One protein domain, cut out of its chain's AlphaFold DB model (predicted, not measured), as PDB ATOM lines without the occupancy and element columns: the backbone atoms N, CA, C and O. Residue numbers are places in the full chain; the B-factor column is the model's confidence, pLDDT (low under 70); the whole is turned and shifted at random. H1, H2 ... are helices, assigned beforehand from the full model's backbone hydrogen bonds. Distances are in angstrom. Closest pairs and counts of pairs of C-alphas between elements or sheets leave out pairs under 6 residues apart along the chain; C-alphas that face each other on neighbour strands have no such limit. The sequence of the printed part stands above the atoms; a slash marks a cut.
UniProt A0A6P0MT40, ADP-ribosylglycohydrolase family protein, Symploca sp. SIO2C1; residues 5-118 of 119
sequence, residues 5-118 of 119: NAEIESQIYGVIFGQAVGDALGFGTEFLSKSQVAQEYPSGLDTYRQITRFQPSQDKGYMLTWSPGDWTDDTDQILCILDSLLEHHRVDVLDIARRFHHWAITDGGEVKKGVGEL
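AT A GLANCE: This is residues 5 to 118 of the 119 residues of the protein "ADP-ribosylglycohydrolase family protein" of Symploca sp. SIO2C1 (UniProt A0A6P0MT40). One long helix, H1, sticks out with residues 5 to 15 standing free, and the helical hairpin of H3 and H4 branches from its later half, H1 and H3 making a narrow V. At the far end of H1 lie the short helix H2 and a long loop, residues 41 to 72, with no named element. The printed part has 114 residues with five named helices, H1 to H5 along the chain, and no named strand; the class is all helix. It is only just loose, close to compact, with a radius of gyration of the C-alphas of 16.3 A and spans of 46 by 37 by 25 A.

IN THESE COORDINATES: H1, residues 5 to 29, begins with C-alpha 5 at (188.048, 118.350, 153.913), measures 36.0 A and has a kink of 26 degrees near residue 23. H2 is residues 34 to 40, H3 residues 73 to 88, 22.6 A, and H4 residues 93 to 106, 19.9 A. H5, residues 115 to 118, ends with C-alpha 118 at (198.631, 99.454, 153.269).

HOW THE PARTS SIT: H1, with residues 19 to 23 alone, touches H3 at a shallow tilt of 28 degrees, opposite ways; the closest C-alphas, of Ala 20 and Thr 75, are 5.6 A apart. H3 and H4, a hairpin, touch at a steep tilt of 45 degrees, opposite ways, closest at the C-alphas of Cys 80 and Arg 99, 5.7 A. H1, with residues 20 to 24 alone, and H5 only just touch, with 3 pairs of C-alphas within 8 A, the closest those of Ala 20 and Val 115, 6.5 A. H2 is close to H1 but not clearly touching; the closest C-alphas, of Thr 29 and Val 37, are 6.4 A apart. H1 and H4 are apart. In H2, H3 and H4 every O i to N i+4 pair is within hydrogen-bond range, in H1 19 of 21; H5 is too short for such a pair.

THE WHOLE: The C-alphas of Asn 5 and Gln 58, the two farthest apart, are 51.0 A apart. The printed part has no cut, and the link from H2 to H3 is long, 32 residues. Mean pLDDT of the printed part is 87.2, with residues 54 to 65, 108 to 112 and 118 under 70.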
ATOM      1  N   ASN A   5     187.494 119.341 154.829       90.75
ATOM      2  CA  ASN A   5     188.048 118.350 153.913       90.75
ATOM      3  C   ASN A   5     189.057 117.461 154.636       90.75
ATOM      4  O   ASN A   5     188.996 116.244 154.492       90.75
ATOM      5  N   ALA A   6     189.912 118.053 155.474       92.12
ATOM      6  CA  ALA A   6     190.852 117.303 156.302       92.12
ATOM      7  C   ALA A   6     190.127 116.388 157.307       92.12
ATOM      8  O   ALA A   6     190.574 115.274 157.581       92.12
ATOM      9  N   GLU A   7     188.984 116.828 157.844       95.12
ATOM     10  CA  GLU A   7     188.162 116.008 158.739       95.12
ATOM     11  C   GLU A   7     187.524 114.817 158.006       95.12
ATOM     12  O   GLU A   7     187.619 113.685 158.482       95.12
ATOM     13  N   ILE A   8     186.937 115.043 156.825       95.75
ATOM     14  CA  ILE A   8     186.359 113.977 155.991       95.75
ATOM     15  C   ILE A   8     187.437 112.978 155.557       95.75
ATOM     16  O   ILE A   8     187.227 111.770 155.641       95.75
ATOM     17  N   GLU A   9     188.601 113.463 155.130       94.88
ATOM     18  CA  GLU A   9     189.736 112.623 154.745       94.88
ATOM     19  C   GLU A   9     190.183 111.731 155.909       94.88
ATOM     20  O   GLU A   9     190.290 110.511 155.760       94.88
ATOM     21  N   SER A  10     190.337 112.305 157.107       95.88
ATOM     22  CA  SER A  10     190.669 111.535 158.306       95.88
ATOM     23  C   SER A  10     189.611 110.480 158.642       95.88
ATOM     24  O   SER A  10     189.967 109.401 159.117       95.88
ATOM     25  N   GLN A  11     188.326 110.764 158.417       96.38
ATOM     26  CA  GLN A  11     187.248 109.798 158.634       96.38
ATOM     27  C   GLN A  11     187.278 108.663 157.608       96.38
ATOM     28  O   GLN A  11     187.101 107.508 157.989       96.38
ATOM     29  N   ILE A  12     187.550 108.962 156.335       94.75
ATOM     30  CA  ILE A  12     187.694 107.948 155.281       94.75
ATOM     31  C   ILE A  12     188.861 107.014 155.606       94.75
ATOM     32  O   ILE A  12     188.692 105.794 155.581       94.75
ATOM     33  N   TYR A  13     190.012 107.567 155.996       94.62
ATOM     34  CA  TYR A  13     191.135 106.762 156.470       94.62
ATOM     35  C   TYR A  13     190.756 105.918 157.685       94.62
ATOM     36  O   TYR A  13     191.061 104.729 157.726       94.62
ATOM     37  N   GLY A  14     190.036 106.496 158.649       96.44
ATOM     38  CA  GLY A  14     189.539 105.768 159.815       96.44
ATOM     39  C   GLY A  14     188.644 104.579 159.455       96.44
ATOM     40  O   GLY A  14     188.751 103.537 160.092       96.44
ATOM     41  N   VAL A  15     187.805 104.700 158.422       95.69
ATOM     42  CA  VAL A  15     186.964 103.596 157.932       95.69
ATOM     43  C   VAL A  15     187.817 102.490 157.314       95.69
ATOM     44  O   VAL A  15     187.668 101.334 157.702       95.69
ATOM     45  N   ILE A  16     188.720 102.837 156.395       94.38
ATOM     46  CA  ILE A  16     189.531 101.854 155.660       94.38
ATOM     47  C   ILE A  16     190.496 101.136 156.615       94.38
ATOM     48  O   ILE A  16     190.495  99.911 156.702       94.38
ATOM     49  N   PHE A  17     191.276 101.886 157.396       95.06
ATOM     50  CA  PHE A  17     192.234 101.293 158.330       95.06
ATOM     51  C   PHE A  17     191.548 100.623 159.516       95.06
ATOM     52  O   PHE A  17     191.986  99.565 159.957       95.06
ATOM     53  N   GLY A  18     190.479 101.221 160.043       96.31
ATOM     54  CA  GLY A  18     189.742 100.658 161.169       96.31
ATOM     55  C   GLY A  18     189.124  99.307 160.828       96.31
ATOM     56  O   GLY A  18     189.155  98.401 161.660       96.31
ATOM     57  N   GLN A  19     188.629  99.148 159.597       96.00
ATOM     58  CA  GLN A  19     188.160  97.858 159.116       96.00
ATOM     59  C   GLN A  19     189.298  96.833 159.033       96.00
ATOM     60  O   GLN A  19     189.159  95.770 159.631       96.00
ATOM     61  N   ALA A  20     190.420  97.149 158.377       95.25
ATOM     62  CA  ALA A  20     191.534  96.204 158.231       95.25
ATOM     63  C   ALA A  20     192.156  95.799 159.583       95.25
ATOM     64  O   ALA A  20     192.492  94.640 159.811       95.25
ATOM     65  N   VAL A  21     192.262  96.747 160.522       96.00
ATOM     66  CA  VAL A  21     192.708  96.482 161.901       96.00
ATOM     67  C   VAL A  21     191.721  95.575 162.638       96.00
ATOM     68  O   VAL A  21     192.133  94.655 163.348       96.00
ATOM     69  N   GLY A  22     190.420  95.838 162.491       95.62
ATOM     70  CA  GLY A  22     189.360  95.050 163.115       95.62
ATOM     71  C   GLY A  22     189.302  93.619 162.587       95.62
ATOM     72  O   GLY A  22     189.151  92.697 163.382       95.62
ATOM     73  N   ASP A  23     189.476  93.445 161.280       95.62
ATOM     74  CA  ASP A  23     189.603  92.152 160.605       95.62
ATOM     75  C   ASP A  23     190.807  91.361 161.156       95.62
ATOM     76  O   ASP A  23     190.634  90.322 161.803       95.62
ATOM     77  N   ALA A  24     192.017  91.920 161.051       93.62
ATOM     78  CA  ALA A  24     193.243  91.261 161.505       93.62
ATOM     79  C   ALA A  24     193.228  90.897 163.007       93.62
ATOM     80  O   ALA A  24     193.769  89.865 163.413       93.62
ATOM     81  N   LEU A  25     192.613  91.725 163.865       95.19
ATOM     82  CA  LEU A  25     192.451  91.400 165.288       95.19
ATOM     83  C   LEU A  25     191.332  90.371 165.510       95.19
ATOM     84  O   LEU A  25     191.481  89.448 166.316       95.19
ATOM     85  N   GLY A  26     190.216  90.530 164.798       94.06
ATOM     86  CA  GLY A  26     189.014  89.705 164.890       94.06
ATOM     87  C   GLY A  26     189.259  88.246 164.519       94.06
ATOM     88  O   GLY A  26     188.696  87.362 165.177       94.06
ATOM     89  N   PHE A  27     190.185  87.991 163.587       92.00
ATOM     90  CA  PHE A  27     190.684  86.659 163.230       92.00
ATOM     91  C   PHE A  27     191.049  85.805 164.455       92.00
ATOM     92  O   PHE A  27     190.789  84.600 164.505       92.00
ATOM     93  N   GLY A  28     191.586  86.432 165.509       92.06
ATOM     94  CA  GLY A  28     191.948  85.744 166.747       92.06
ATOM     95  C   GLY A  28     190.771  85.123 167.505       92.06
ATOM     96  O   GLY A  28     190.987  84.225 168.321       92.06
ATOM     97  N   THR A  29     189.543  85.569 167.236       93.38
ATOM     98  CA  THR A  29     188.315  85.145 167.935       93.38
ATOM     99  C   THR A  29     187.270  84.498 167.034       93.38
ATOM    100  O   THR A  29     186.228  84.050 167.515       93.38
ATOM    101  N   GLU A  30     187.540  84.423 165.736       91.75
ATOM    102  CA  GLU A  30     186.650  83.830 164.748       91.75
ATOM    103  C   GLU A  30     186.251  82.390 165.138       91.75
ATOM    104  O   GLU A  30     187.072  81.608 165.614       91.75
ATOM    105  N   PHE A  31     184.980  82.022 164.968       90.44
ATOM    106  CA  PHE A  31     184.414  80.720 165.368       90.44
ATOM    107  C   PHE A  31     184.498  80.365 166.869       90.44
ATOM    108  O   PHE A  31     184.100  79.262 167.251       90.44
ATOM    109  N   LEU A  32     184.954  81.270 167.741       92.19
ATOM    110  CA  LEU A  32     184.939  81.063 169.188       92.19
ATOM    111  C   LEU A  32     183.652  81.613 169.815       92.19
ATOM    112  O   LEU A  32     183.182  82.708 169.510       92.19
ATOM    113  N   SER A  33     183.095  80.880 170.776       96.06
ATOM    114  CA  SER A  33     182.082  81.431 171.679       96.06
ATOM    115  C   SER A  33     182.706  82.432 172.654       96.06
ATOM    116  O   SER A  33     183.887  82.344 172.986       96.06
ATOM    117  N   LYS A  34     181.891  83.318 173.242       95.81
ATOM    118  CA  LYS A  34     182.353  84.250 174.292       95.81
ATOM    119  C   LYS A  34     183.061  83.549 175.459       95.81
ATOM    120  O   LYS A  34     184.002  84.099 176.017       95.81
ATOM    121  N   SER A  35     182.616  82.342 175.823       97.62
ATOM    122  CA  SER A  35     183.248  81.554 176.889       97.62
ATOM    123  C   SER A  35     184.639  81.049 176.503       97.62
ATOM    124  O   SER A  35     185.551  81.109 177.320       97.62
ATOM    125  N   GLN A  36     184.818  80.631 175.246       95.44
ATOM    126  CA  GLN A  36     186.116  80.216 174.716       95.44
ATOM    127  C   GLN A  36     187.054  81.414 174.585       95.44
ATOM    128  O   GLN A  36     188.194  81.317 175.015       95.44
ATOM    129  N   VAL A  37     186.560  82.564 174.108       95.06
ATOM    130  CA  VAL A  37     187.339  83.815 174.067       95.06
ATOM    131  C   VAL A  37     187.831  84.202 175.463       95.06
ATOM    132  O   VAL A  37     189.006  84.502 175.623       95.06
ATOM    133  N   ALA A  38     186.976  84.151 176.490       95.81
ATOM    134  CA  ALA A  38     187.379  84.469 177.863       95.81
ATOM    135  C   ALA A  38     188.377  83.456 178.455       95.81
ATOM    136  O   ALA A  38     189.179  83.812 179.315       95.81
ATOM    137  N   GLN A  39     188.322  82.197 178.018       95.19
ATOM    138  CA  GLN A  39     189.271  81.167 178.433       95.19
ATOM    139  C   GLN A  39     190.627  81.323 177.733       95.19
ATOM    140  O   GLN A  39     191.663  81.165 178.375       95.19
ATOM    141  N   GLU A  40     190.619  81.607 176.432       92.94
ATOM    142  CA  GLU A  40     191.822  81.733 175.605       92.94
ATOM    143  C   GLU A  40     192.535  83.073 175.829       92.94
ATOM    144  O   GLU A  40     193.760  83.118 175.921       92.94
ATOM    145  N   TYR A  41     191.766  84.145 176.025       94.94
ATOM    146  CA  TYR A  41     192.243  85.507 176.258       94.94
ATOM    147  C   TYR A  41     191.671  86.067 177.576       94.94
ATOM    148  O   TYR A  41     190.833  86.975 177.561       94.94
ATOM    149  N   PRO A  42     192.110  85.566 178.750       95.19
ATOM    150  CA  PRO A  42     191.543  85.950 180.050       95.19
ATOM    151  C   PRO A  42     191.740  87.429 180.407       95.19
ATOM    152  O   PRO A  42     190.975  87.977 181.200       95.19
ATOM    153  N   SER A  43     192.736  88.084 179.804       95.94
ATOM    154  CA  SER A  43     192.995  89.523 179.945       95.94
ATOM    155  C   SER A  43     192.459  90.354 178.771       95.94
ATOM    156  O   SER A  43     192.737  91.547 178.701       95.94
ATOM    157  N   GLY A  44     191.699  89.742 177.859       94.75
ATOM    158  CA  GLY A  44     191.312  90.335 176.582       94.75
ATOM    159  C   GLY A  44     192.344  90.108 175.473       94.75
ATOM    160  O   GLY A  44     193.478  89.700 175.726       94.75
ATOM    161  N   LEU A  45     191.903  90.349 174.237       94.94
ATOM    162  CA  LEU A  45     192.716  90.325 173.024       94.94
ATOM    163  C   LEU A  45     192.838  91.761 172.506       94.94
ATOM    164  O   LEU A  45     191.841  92.346 172.085       94.94
ATOM    165  N   ASP A  46     194.038  92.325 172.558       94.56
ATOM    166  CA  ASP A  46     194.310  93.721 172.190       94.56
ATOM    167  C   ASP A  46     195.529  93.887 171.271       94.56
ATOM    168  O   ASP A  46     195.789  94.978 170.764       94.56
ATOM    169  N   THR A  47     196.262  92.806 170.995       94.00
ATOM    170  CA  THR A  47     197.411  92.798 170.088       94.00
ATOM    171  C   THR A  47     197.421  91.554 169.205       94.00
ATOM    172  O   THR A  47     197.115  90.445 169.643       94.00
ATOM    173  N   TYR A  48     197.905  91.696 167.970       92.31
ATOM    174  CA  TYR A  48     198.028  90.560 167.048       92.31
ATOM    175  C   TYR A  48     198.966  89.459 167.568       92.31
ATOM    176  O   TYR A  48     198.798  88.289 167.251       92.31
ATOM    177  N   ARG A  49     199.959  89.797 168.401       90.19
ATOM    178  CA  ARG A  49     200.932  88.819 168.926       90.19
ATOM    179  C   ARG A  49     200.319  87.808 169.896       90.19
ATOM    180  O   ARG A  49     200.924  86.763 170.113       90.19
ATOM    181  N   GLN A  50     199.169  88.125 170.491       91.94
ATOM    182  CA  GLN A  50     198.446  87.205 171.371       91.94
ATOM    183  C   GLN A  50     197.725  86.104 170.592       91.94
ATOM    184  O   GLN A  50     197.436  85.062 171.171       91.94
ATOM    185  N   ILE A  51     197.435  86.319 169.305       90.69
ATOM    186  CA  ILE A  51     196.657  85.384 168.495       90.69
ATOM    187  C   ILE A  51     197.456  84.090 168.310       90.69
ATOM    188  O   ILE A  51     198.463  84.022 167.605       90.69
ATOM    189  N   THR A  52     196.974  83.034 168.953       79.56
ATOM    190  CA  THR A  52     197.580  81.695 168.977       79.56
ATOM    191  C   THR A  52     197.376  80.950 167.656       79.56
ATOM    192  O   THR A  52     198.169  80.079 167.299       79.56
ATOM    193  N   ARG A  53     196.336  81.325 166.898       75.19
ATOM    194  CA  ARG A  53     195.956  80.732 165.606       75.19
ATOM    195  C   ARG A  53     197.013  80.912 164.517       75.19
ATOM    196  O   ARG A  53     197.014  80.144 163.565       75.19
ATOM    197  N   PHE A  54     197.939  81.857 164.673       68.88
ATOM    198  CA  PHE A  54     199.081  82.017 163.771       68.88
ATOM    199  C   PHE A  54     200.102  80.875 163.868       68.88
ATOM    200  O   PHE A  54     200.965  80.738 163.004       68.88
ATOM    201  N   GLN A  55     200.033  80.036 164.907       60.34
ATOM    202  CA  GLN A  55     200.992  78.954 165.075       60.34
ATOM    203  C   GLN A  55     200.649  77.723 164.218       60.34
ATOM    204  O   GLN A  55     199.502  77.266 164.210       60.34
ATOM    205  N   PRO A  56     201.654  77.117 163.558       55.81
ATOM    206  CA  PRO A  56     201.530  75.810 162.928       55.81
ATOM    207  C   PRO A  56     200.954  74.764 163.888       55.81
ATOM    208  O   PRO A  56     201.597  74.399 164.871       55.81
ATOM    209  N   SER A  57     199.779  74.215 163.585       54.81
ATOM    210  CA  SER A  57     199.319  72.970 164.210       54.81
ATOM    211  C   SER A  57     199.307  71.860 163.170       54.81
ATOM    212  O   SER A  57     198.827  72.079 162.057       54.81
ATOM    213  N   GLN A  58     199.793  70.671 163.534       52.25
ATOM    214  CA  GLN A  58     199.887  69.528 162.615       52.25
ATOM    215  C   GLN A  58     198.529  69.088 162.039       52.25
ATOM    216  O   GLN A  58     198.491  68.511 160.958       52.25
ATOM    217  N   ASP A  59     197.426  69.447 162.699       56.41
ATOM    218  CA  ASP A  59     196.060  69.115 162.280       56.41
ATOM    219  C   ASP A  59     195.433  70.130 161.305       56.41
ATOM    220  O   ASP A  59     194.344  69.897 160.784       56.41
ATOM    221  N   LYS A  60     196.083  71.273 161.043       55.72
ATOM    222  CA  LYS A  60     195.484  72.400 160.300       55.72
ATOM    223  C   LYS A  60     196.302  72.755 159.062       55.72
ATOM    224  O   LYS A  60     196.834  73.857 158.961       55.72
ATOM    225  N   GLY A  61     196.397  71.801 158.132       50.81
ATOM    226  CA  GLY A  61     197.262  71.773 156.936       50.81
ATOM    227  C   GLY A  61     197.252  72.973 155.963       50.81
ATOM    228  O   GLY A  61     197.906  72.889 154.931       50.81
ATOM    229  N   TYR A  62     196.569  74.077 156.278       51.06
ATOM    230  CA  TYR A  62     196.514  75.346 155.529       51.06
ATOM    231  C   TYR A  62     196.875  76.591 156.375       51.06
ATOM    232  O   TYR A  62     197.228  77.637 155.827       51.06
ATOM    233  N   MET A  63     196.882  76.487 157.712       52.50
ATOM    234  CA  MET A  63     197.181  77.598 158.639       52.50
ATOM    235  C   MET A  63     198.676  77.924 158.782       52.50
ATOM    236  O   MET A  63     199.053  78.798 159.552       52.50
ATOM    237  N   LEU A  64     199.542  77.251 158.027       53.44
ATOM    238  CA  LEU A  64     200.999  77.235 158.209       53.44
ATOM    239  C   LEU A  64     201.744  78.552 157.915       53.44
ATOM    240  O   LEU A  64     202.969  78.540 157.852       53.44
ATOM    241  N   THR A  65     201.059  79.670 157.677       67.50
ATOM    242  CA  THR A  65     201.682  80.790 156.956       67.50
ATOM    243  C   THR A  65     201.132  82.174 157.313       67.50
ATOM    244  O   THR A  65     201.417  83.133 156.604       67.50
ATOM    245  N   TRP A  66     200.359  82.269 158.394       77.94
ATOM    246  CA  TRP A  66     199.813  83.528 158.890       77.94
ATOM    247  C   TRP A  66     200.782  84.227 159.841       77.94
ATOM    248  O   TRP A  66     201.344  83.596 160.741       77.94
ATOM    249  N   SER A  67     200.941  85.531 159.666       85.19
ATOM    250  CA  SER A  67     201.766  86.399 160.496       85.19
ATOM    251  C   SER A  67     200.903  87.327 161.353       85.19
ATOM    252  O   SER A  67     199.790  87.686 160.971       85.19
ATOM    253  N   PRO A  68     201.401  87.766 162.523       88.94
ATOM    254  CA  PRO A  68     200.710  88.773 163.314       88.94
ATOM    255  C   PRO A  68     200.404  90.044 162.518       88.94
ATOM    256  O   PRO A  68     201.321  90.777 162.148       88.94
ATOM    257  N   GLY A  69     199.112  90.326 162.352       89.50
ATOM    258  CA  GLY A  69     198.610  91.496 161.638       89.50
ATOM    259  C   GLY A  69     198.227  91.230 160.187       89.50
ATOM    260  O   GLY A  69     197.864  92.186 159.510       89.50
ATOM    261  N   ASP A  70     198.298  89.983 159.724       90.06
ATOM    262  CA  ASP A  70     197.685  89.588 158.458       90.06
ATOM    263  C   ASP A  70     196.158  89.723 158.547       90.06
ATOM    264  O   ASP A  70     195.560  89.365 159.568       90.06
ATOM    265  N   TRP A  71     195.543  90.260 157.497       91.31
ATOM    266  CA  TRP A  71     194.089  90.387 157.372       91.31
ATOM    267  C   TRP A  71     193.463  89.193 156.641       91.31
ATOM    268  O   TRP A  71     194.178  88.396 156.034       91.31
ATOM    269  N   THR A  72     192.136  89.075 156.674       90.69
ATOM    270  CA  THR A  72     191.396  87.961 156.057       90.69
ATOM    271  C   THR A  72     190.653  88.397 154.787       90.69
ATOM    272  O   THR A  72     190.962  89.431 154.183       90.69
ATOM    273  N   ASP A  73     189.690  87.591 154.332       91.31
ATOM    274  CA  ASP A  73     188.905  87.884 153.138       91.31
ATOM    275  C   ASP A  73     188.070  89.169 153.244       91.31
ATOM    276  O   ASP A  73     187.797  89.789 152.211       91.31
ATOM    277  N   ASP A  74     187.715  89.612 154.454       94.06
ATOM    278  CA  ASP A  74     187.019  90.881 154.686       94.06
ATOM    279  C   ASP A  74     187.776  92.073 154.065       94.06
ATOM    280  O   ASP A  74     187.190  92.875 153.326       94.06
ATOM    281  N   THR A  75     189.085  92.187 154.319       94.69
ATOM    282  CA  THR A  75     189.901  93.280 153.763       94.69
ATOM    283  C   THR A  75     190.132  93.110 152.265       94.69
ATOM    284  O   THR A  75     190.001  94.083 151.518       94.69
ATOM    285  N   ASP A  76     190.396  91.892 151.788       92.69
ATOM    286  CA  ASP A  76     190.578  91.634 150.354       92.69
ATOM    287  C   ASP A  76     189.342  92.036 149.529       92.69
ATOM    288  O   ASP A  76     189.452  92.664 148.467       92.69
ATOM    289  N   GLN A  77     188.140  91.719 150.017       93.94
ATOM    290  CA  GLN A  77     186.902  92.091 149.334       93.94
ATOM    291  C   GLN A  77     186.634  93.599 149.420       93.94
ATOM    292  O   GLN A  77     186.151  94.195 148.454       93.94
ATOM    293  N   ILE A  78     187.004  94.270 150.512       95.25
ATOM    294  CA  ILE A  78     186.938  95.736 150.554       95.25
ATOM    295  C   ILE A  78     187.878  96.370 149.530       95.25
ATOM    296  O   ILE A  78     187.456  97.297 148.838       95.25
ATOM    297  N   LEU A  79     189.091  95.845 149.347       94.31
ATOM    298  CA  LEU A  79     190.006  96.318 148.305       94.31
ATOM    299  C   LEU A  79     189.413  96.130 146.902       94.31
ATOM    300  O   LEU A  79     189.441  97.060 146.100       94.31
ATOM    301  N   CYS A  80     188.758  94.996 146.632       95.94
ATOM    302  CA  CYS A  80     188.031  94.791 145.376       95.94
ATOM    303  C   CYS A  80     186.940  95.856 145.142       95.94
ATOM    304  O   CYS A  80     186.775  96.342 144.019       95.94
ATOM    305  N   ILE A  81     186.186  96.228 146.185       97.44
ATOM    306  CA  ILE A  81     185.165  97.285 146.104       97.44
ATOM    307  C   ILE A  81     185.821  98.647 145.853       97.44
ATOM    308  O   ILE A  81     185.375  99.386 144.971       97.44
ATOM    309  N   LEU A  82     186.861  98.988 146.617       96.56
ATOM    310  CA  LEU A  82     187.563 100.267 146.517       96.56
ATOM    311  C   LEU A  82     188.201 100.449 145.138       96.56
ATOM    312  O   LEU A  82     188.023 101.508 144.540       96.56
ATOM    313  N   ASP A  83     188.849  99.418 144.595       96.88
ATOM    314  CA  ASP A  83     189.427  99.461 143.250       96.88
ATOM    315  C   ASP A  83     188.363  99.753 142.185       96.88
ATOM    316  O   ASP A  83     188.567 100.594 141.309       96.88
ATOM    317  N   SER A  84     187.191  99.116 142.285       98.50
ATOM    318  CA  SER A  84     186.076  99.368 141.365       98.50
ATOM    319  C   SER A  84     185.544 100.803 141.483       98.50
ATOM    320  O   SER A  84     185.285 101.468 140.476       98.50
ATOM    321  N   LEU A  85     185.420 101.322 142.710       97.81
ATOM    322  CA  LEU A  85     184.992 102.702 142.957       97.81
ATOM    323  C   LEU A  85     185.992 103.724 142.408       97.81
ATOM    324  O   LEU A  85     185.572 104.729 141.829       97.81
ATOM    325  N   LEU A  86     187.291 103.473 142.576       97.06
ATOM    326  CA  LEU A  86     188.359 104.326 142.057       97.06
ATOM    327  C   LEU A  86     188.395 104.316 140.527       97.06
ATOM    328  O   LEU A  86     188.578 105.371 139.925       97.06
ATOM    329  N   GLU A  87     188.175 103.159 139.898       98.31
ATOM    330  CA  GLU A  87     188.186 103.028 138.439       98.31
ATOM    331  C   GLU A  87     186.930 103.617 137.776       98.31
ATOM    332  O   GLU A  87     187.004 104.225 136.705       98.31
ATOM    333  N   HIS A  88     185.755 103.437 138.382       98.19
ATOM    334  CA  HIS A  88     184.481 103.779 137.742       98.19
ATOM    335  C   HIS A  88     183.810 105.042 138.283       98.19
ATOM    336  O   HIS A  88     182.841 105.512 137.673       98.19
ATOM    337  N   HIS A  89     184.296 105.589 139.403       97.56
ATOM    338  CA  HIS A  89     183.728 106.745 140.112       97.56
ATOM    339  C   HIS A  89     182.228 106.601 140.440       97.56
ATOM    340  O   HIS A  89     181.494 107.583 140.554       97.56
ATOM    341  N   ARG A  90     181.757 105.358 140.556       97.94
ATOM    342  CA  ARG A  90     180.384 104.966 140.892       97.94
ATOM    343  C   ARG A  90     180.389 103.522 141.380       97.94
ATOM    344  O   ARG A  90     181.322 102.778 141.093       97.94
ATOM    345  N   VAL A  91     179.305 103.100 142.021       98.31
ATOM    346  CA  VAL A  91     179.090 101.680 142.323       98.31
ATOM    347  C   VAL A  91     178.764 100.935 141.026       98.31
ATOM    348  O   VAL A  91     177.681 101.109 140.465       98.31
ATOM    349  N   ASP A  92     179.692 100.101 140.554       98.56
ATOM    350  CA  ASP A  92     179.488  99.190 139.424       98.56
ATOM    351  C   ASP A  92     179.435  97.742 139.926       98.56
ATOM    352  O   ASP A  92     180.443  97.054 140.070       98.56
ATOM    353  N   VAL A  93     178.227  97.273 140.238       98.50
ATOM    354  CA  VAL A  93     178.017  95.957 140.867       98.50
ATOM    355  C   VAL A  93     178.528  94.787 140.020       98.50
ATOM    356  O   VAL A  93     178.900  93.754 140.572       98.50
ATOM    357  N   LEU A  94     178.552  94.930 138.690       98.62
ATOM    358  CA  LEU A  94     179.031  93.871 137.802       98.62
ATOM    359  C   LEU A  94     180.554  93.806 137.798       98.62
ATOM    360  O   LEU A  94     181.106  92.713 137.716       98.62
ATOM    361  N   ASP A  95     181.228  94.951 137.875       98.62
ATOM    362  CA  ASP A  95     182.679  94.987 138.016       98.62
ATOM    363  C   ASP A  95     183.130  94.449 139.381       98.62
ATOM    364  O   ASP A  95     183.952  93.534 139.431       98.62
ATOM    365  N   ILE A  96     182.496  94.891 140.475       98.62
ATOM    366  CA  ILE A  96     182.756  94.373 141.831       98.62
ATOM    367  C   ILE A  96     182.602  92.844 141.869       98.62
ATOM    368  O   ILE A  96     183.491  92.140 142.345       98.62
ATOM    369  N   ALA A  97     181.520  92.304 141.299       98.25
ATOM    370  CA  ALA A  97     181.303  90.859 141.249       98.25
ATOM    371  C   ALA A  97     182.390  90.116 140.452       98.25
ATOM    372  O   ALA A  97     182.782  89.011 140.831       98.25
ATOM    373  N   ARG A  98     182.907  90.705 139.363       98.00
ATOM    374  CA  ARG A  98     184.030  90.121 138.609       98.00
ATOM    375  C   ARG A  98     185.317  90.125 139.423       98.00
ATOM    376  O   ARG A  98     186.040  89.136 139.354       98.00
ATOM    377  N   ARG A  99     185.588  91.183 140.193       96.88
ATOM    378  CA  ARG A  99     186.762  91.265 141.079       96.88
ATOM    379  C   ARG A  99     186.689  90.250 142.210       96.88
ATOM    380  O   ARG A  99     187.646  89.513 142.395       96.88
ATOM    381  N   PHE A 100     185.535  90.116 142.866       95.94
ATOM    382  CA  PHE A 100     185.310  89.057 143.856       95.94
ATOM    383  C   PHE A 100     185.517  87.671 143.265       95.94
ATOM    384  O   PHE A 100     186.219  86.849 143.842       95.94
ATOM    385  N   HIS A 101     184.928  87.410 142.095       95.25
ATOM    386  CA  HIS A 101     185.105  86.128 141.428       95.25
ATOM    387  C   HIS A 101     186.571  85.886 141.065       95.25
ATOM    388  O   HIS A 101     187.053  84.774 141.232       95.25
ATOM    389  N   HIS A 102     187.275  86.905 140.563       94.00
ATOM    390  CA  HIS A 102     188.694  86.816 140.245       94.00
ATOM    391  C   HIS A 102     189.515  86.468 141.487       94.00
ATOM    392  O   HIS A 102     190.141  85.415 141.488       94.00
ATOM    393  N   TRP A 103     189.409  87.273 142.550       93.12
ATOM    394  CA  TRP A 103     190.044  87.018 143.845       93.12
ATOM    395  C   TRP A 103     189.763  85.591 144.334       93.12
ATOM    396  O   TRP A 103     190.692  84.848 144.630       93.12
ATOM    397  N   ALA A 104     188.505  85.145 144.301       91.19
ATOM    398  CA  ALA A 104     188.114  83.817 144.772       91.19
ATOM    399  C   ALA A 104     188.731  82.648 143.977       91.19
ATOM    400  O   ALA A 104     188.794  81.535 144.495       91.19
ATOM    401  N   ILE A 105     189.168  82.852 142.728       89.56
ATOM    402  CA  ILE A 105     189.779  81.789 141.907       89.56
ATOM    403  C   ILE A 105     191.300  81.912 141.766       89.56
ATOM    404  O   ILE A 105     191.937  80.934 141.373       89.56
ATOM    405  N   THR A 106     191.882  83.084 142.029       83.94
ATOM    406  CA  THR A 106     193.336  83.313 141.973       83.94
ATOM    407  C   THR A 106     193.974  83.222 143.343       83.94
ATOM    408  O   THR A 106     194.961  82.514 143.524       83.94
ATOM    409  N   ASP A 107     193.368  83.919 144.293       71.31
ATOM    410  CA  ASP A 107     193.900  84.170 145.622       71.31
ATOM    411  C   ASP A 107     193.065  83.490 146.718       71.31
ATOM    412  O   ASP A 107     193.465  83.515 147.877       71.31
ATOM    413  N   GLY A 108     191.925  82.894 146.327       58.00
ATOM    414  CA  GLY A 108     190.739  82.499 147.102       58.00
ATOM    415  C   GLY A 108     190.913  81.539 148.274       58.00
ATOM    416  O   GLY A 108     190.227  80.523 148.374       58.00
ATOM    417  N   GLY A 109     191.799  81.886 149.188       56.50
ATOM    418  CA  GLY A 109     192.034  81.213 150.450       56.50
ATOM    419  C   GLY A 109     192.709  82.141 151.448       56.50
ATOM    420  O   GLY A 109     193.525  81.648 152.217       56.50
ATOM    421  N   GLU A 110     192.358  83.435 151.401       61.12
ATOM    422  CA  GLU A 110     192.877  84.522 152.240       61.12
ATOM    423  C   GLU A 110     194.285  84.983 151.803       61.12
ATOM    424  O   GLU A 110     195.285  84.268 151.952       61.12
ATOM    425  N   VAL A 111     194.386  86.193 151.238       57.81
ATOM    426  CA  VAL A 111     195.688  86.783 150.920       57.81
ATOM    427  C   VAL A 111     196.345  87.213 152.225       57.81
ATOM    428  O   VAL A 111     195.921  88.154 152.883       57.81
ATOM    429  N   LYS A 112     197.429  86.530 152.585       64.69
ATOM    430  CA  LYS A 112     198.179  86.766 153.827       64.69
ATOM    431  C   LYS A 112     199.092  87.973 153.674       64.69
ATOM    432  O   LYS A 112     200.297  87.830 153.460       64.69
ATOM    433  N   LYS A 113     198.475  89.149 153.689       70.62
ATOM    434  CA  LYS A 113     199.135  90.453 153.688       70.62
ATOM    435  C   LYS A 113     198.884  91.141 155.013       70.62
ATOM    436  O   LYS A 113     197.782  91.084 155.556       70.62
ATOM    437  N   GLY A 114     199.916  91.804 155.517       72.19
ATOM    438  CA  GLY A 114     199.842  92.507 156.790       72.19
ATOM    439  C   GLY A 114     199.167  93.869 156.659       72.19
ATOM    440  O   GLY A 114     199.392  94.571 155.681       72.19
ATOM    441  N   VAL A 115     198.479  94.336 157.709       75.94
ATOM    442  CA  VAL A 115     197.998  95.734 157.842       75.94
ATOM    443  C   VAL A 115     199.097  96.764 157.517       75.94
ATOM    444  O   VAL A 115     198.811  97.855 157.031       75.94
ATOM    445  N   GLY A 116     200.368  96.419 157.756       72.31
ATOM    446  CA  GLY A 116     201.520  97.256 157.411       72.31
ATOM    447  C   GLY A 116     201.765  97.450 155.909       72.31
ATOM    448  O   GLY A 116     202.480  98.375 155.558       72.31
ATOM    449  N   GLU A 117     201.178  96.629 155.039       74.69
ATOM    450  CA  GLU A 117     201.308  96.710 153.577       74.69
ATOM    451  C   GLU A 117     200.314  97.686 152.929       74.69
ATOM    452  O   GLU A 117     200.364  97.909 151.722       74.69
ATOM    453  N   LEU A 118     199.426  98.304 153.717       66.12
ATOM    454  CA  LEU A 118     198.631  99.454 153.269       66.12
ATOM    455  C   LEU A 118     199.466 100.753 153.187       66.12
ATOM    456  O   LEU A 118     198.911 101.796 152.832       66.12
TER     457      LEU A 118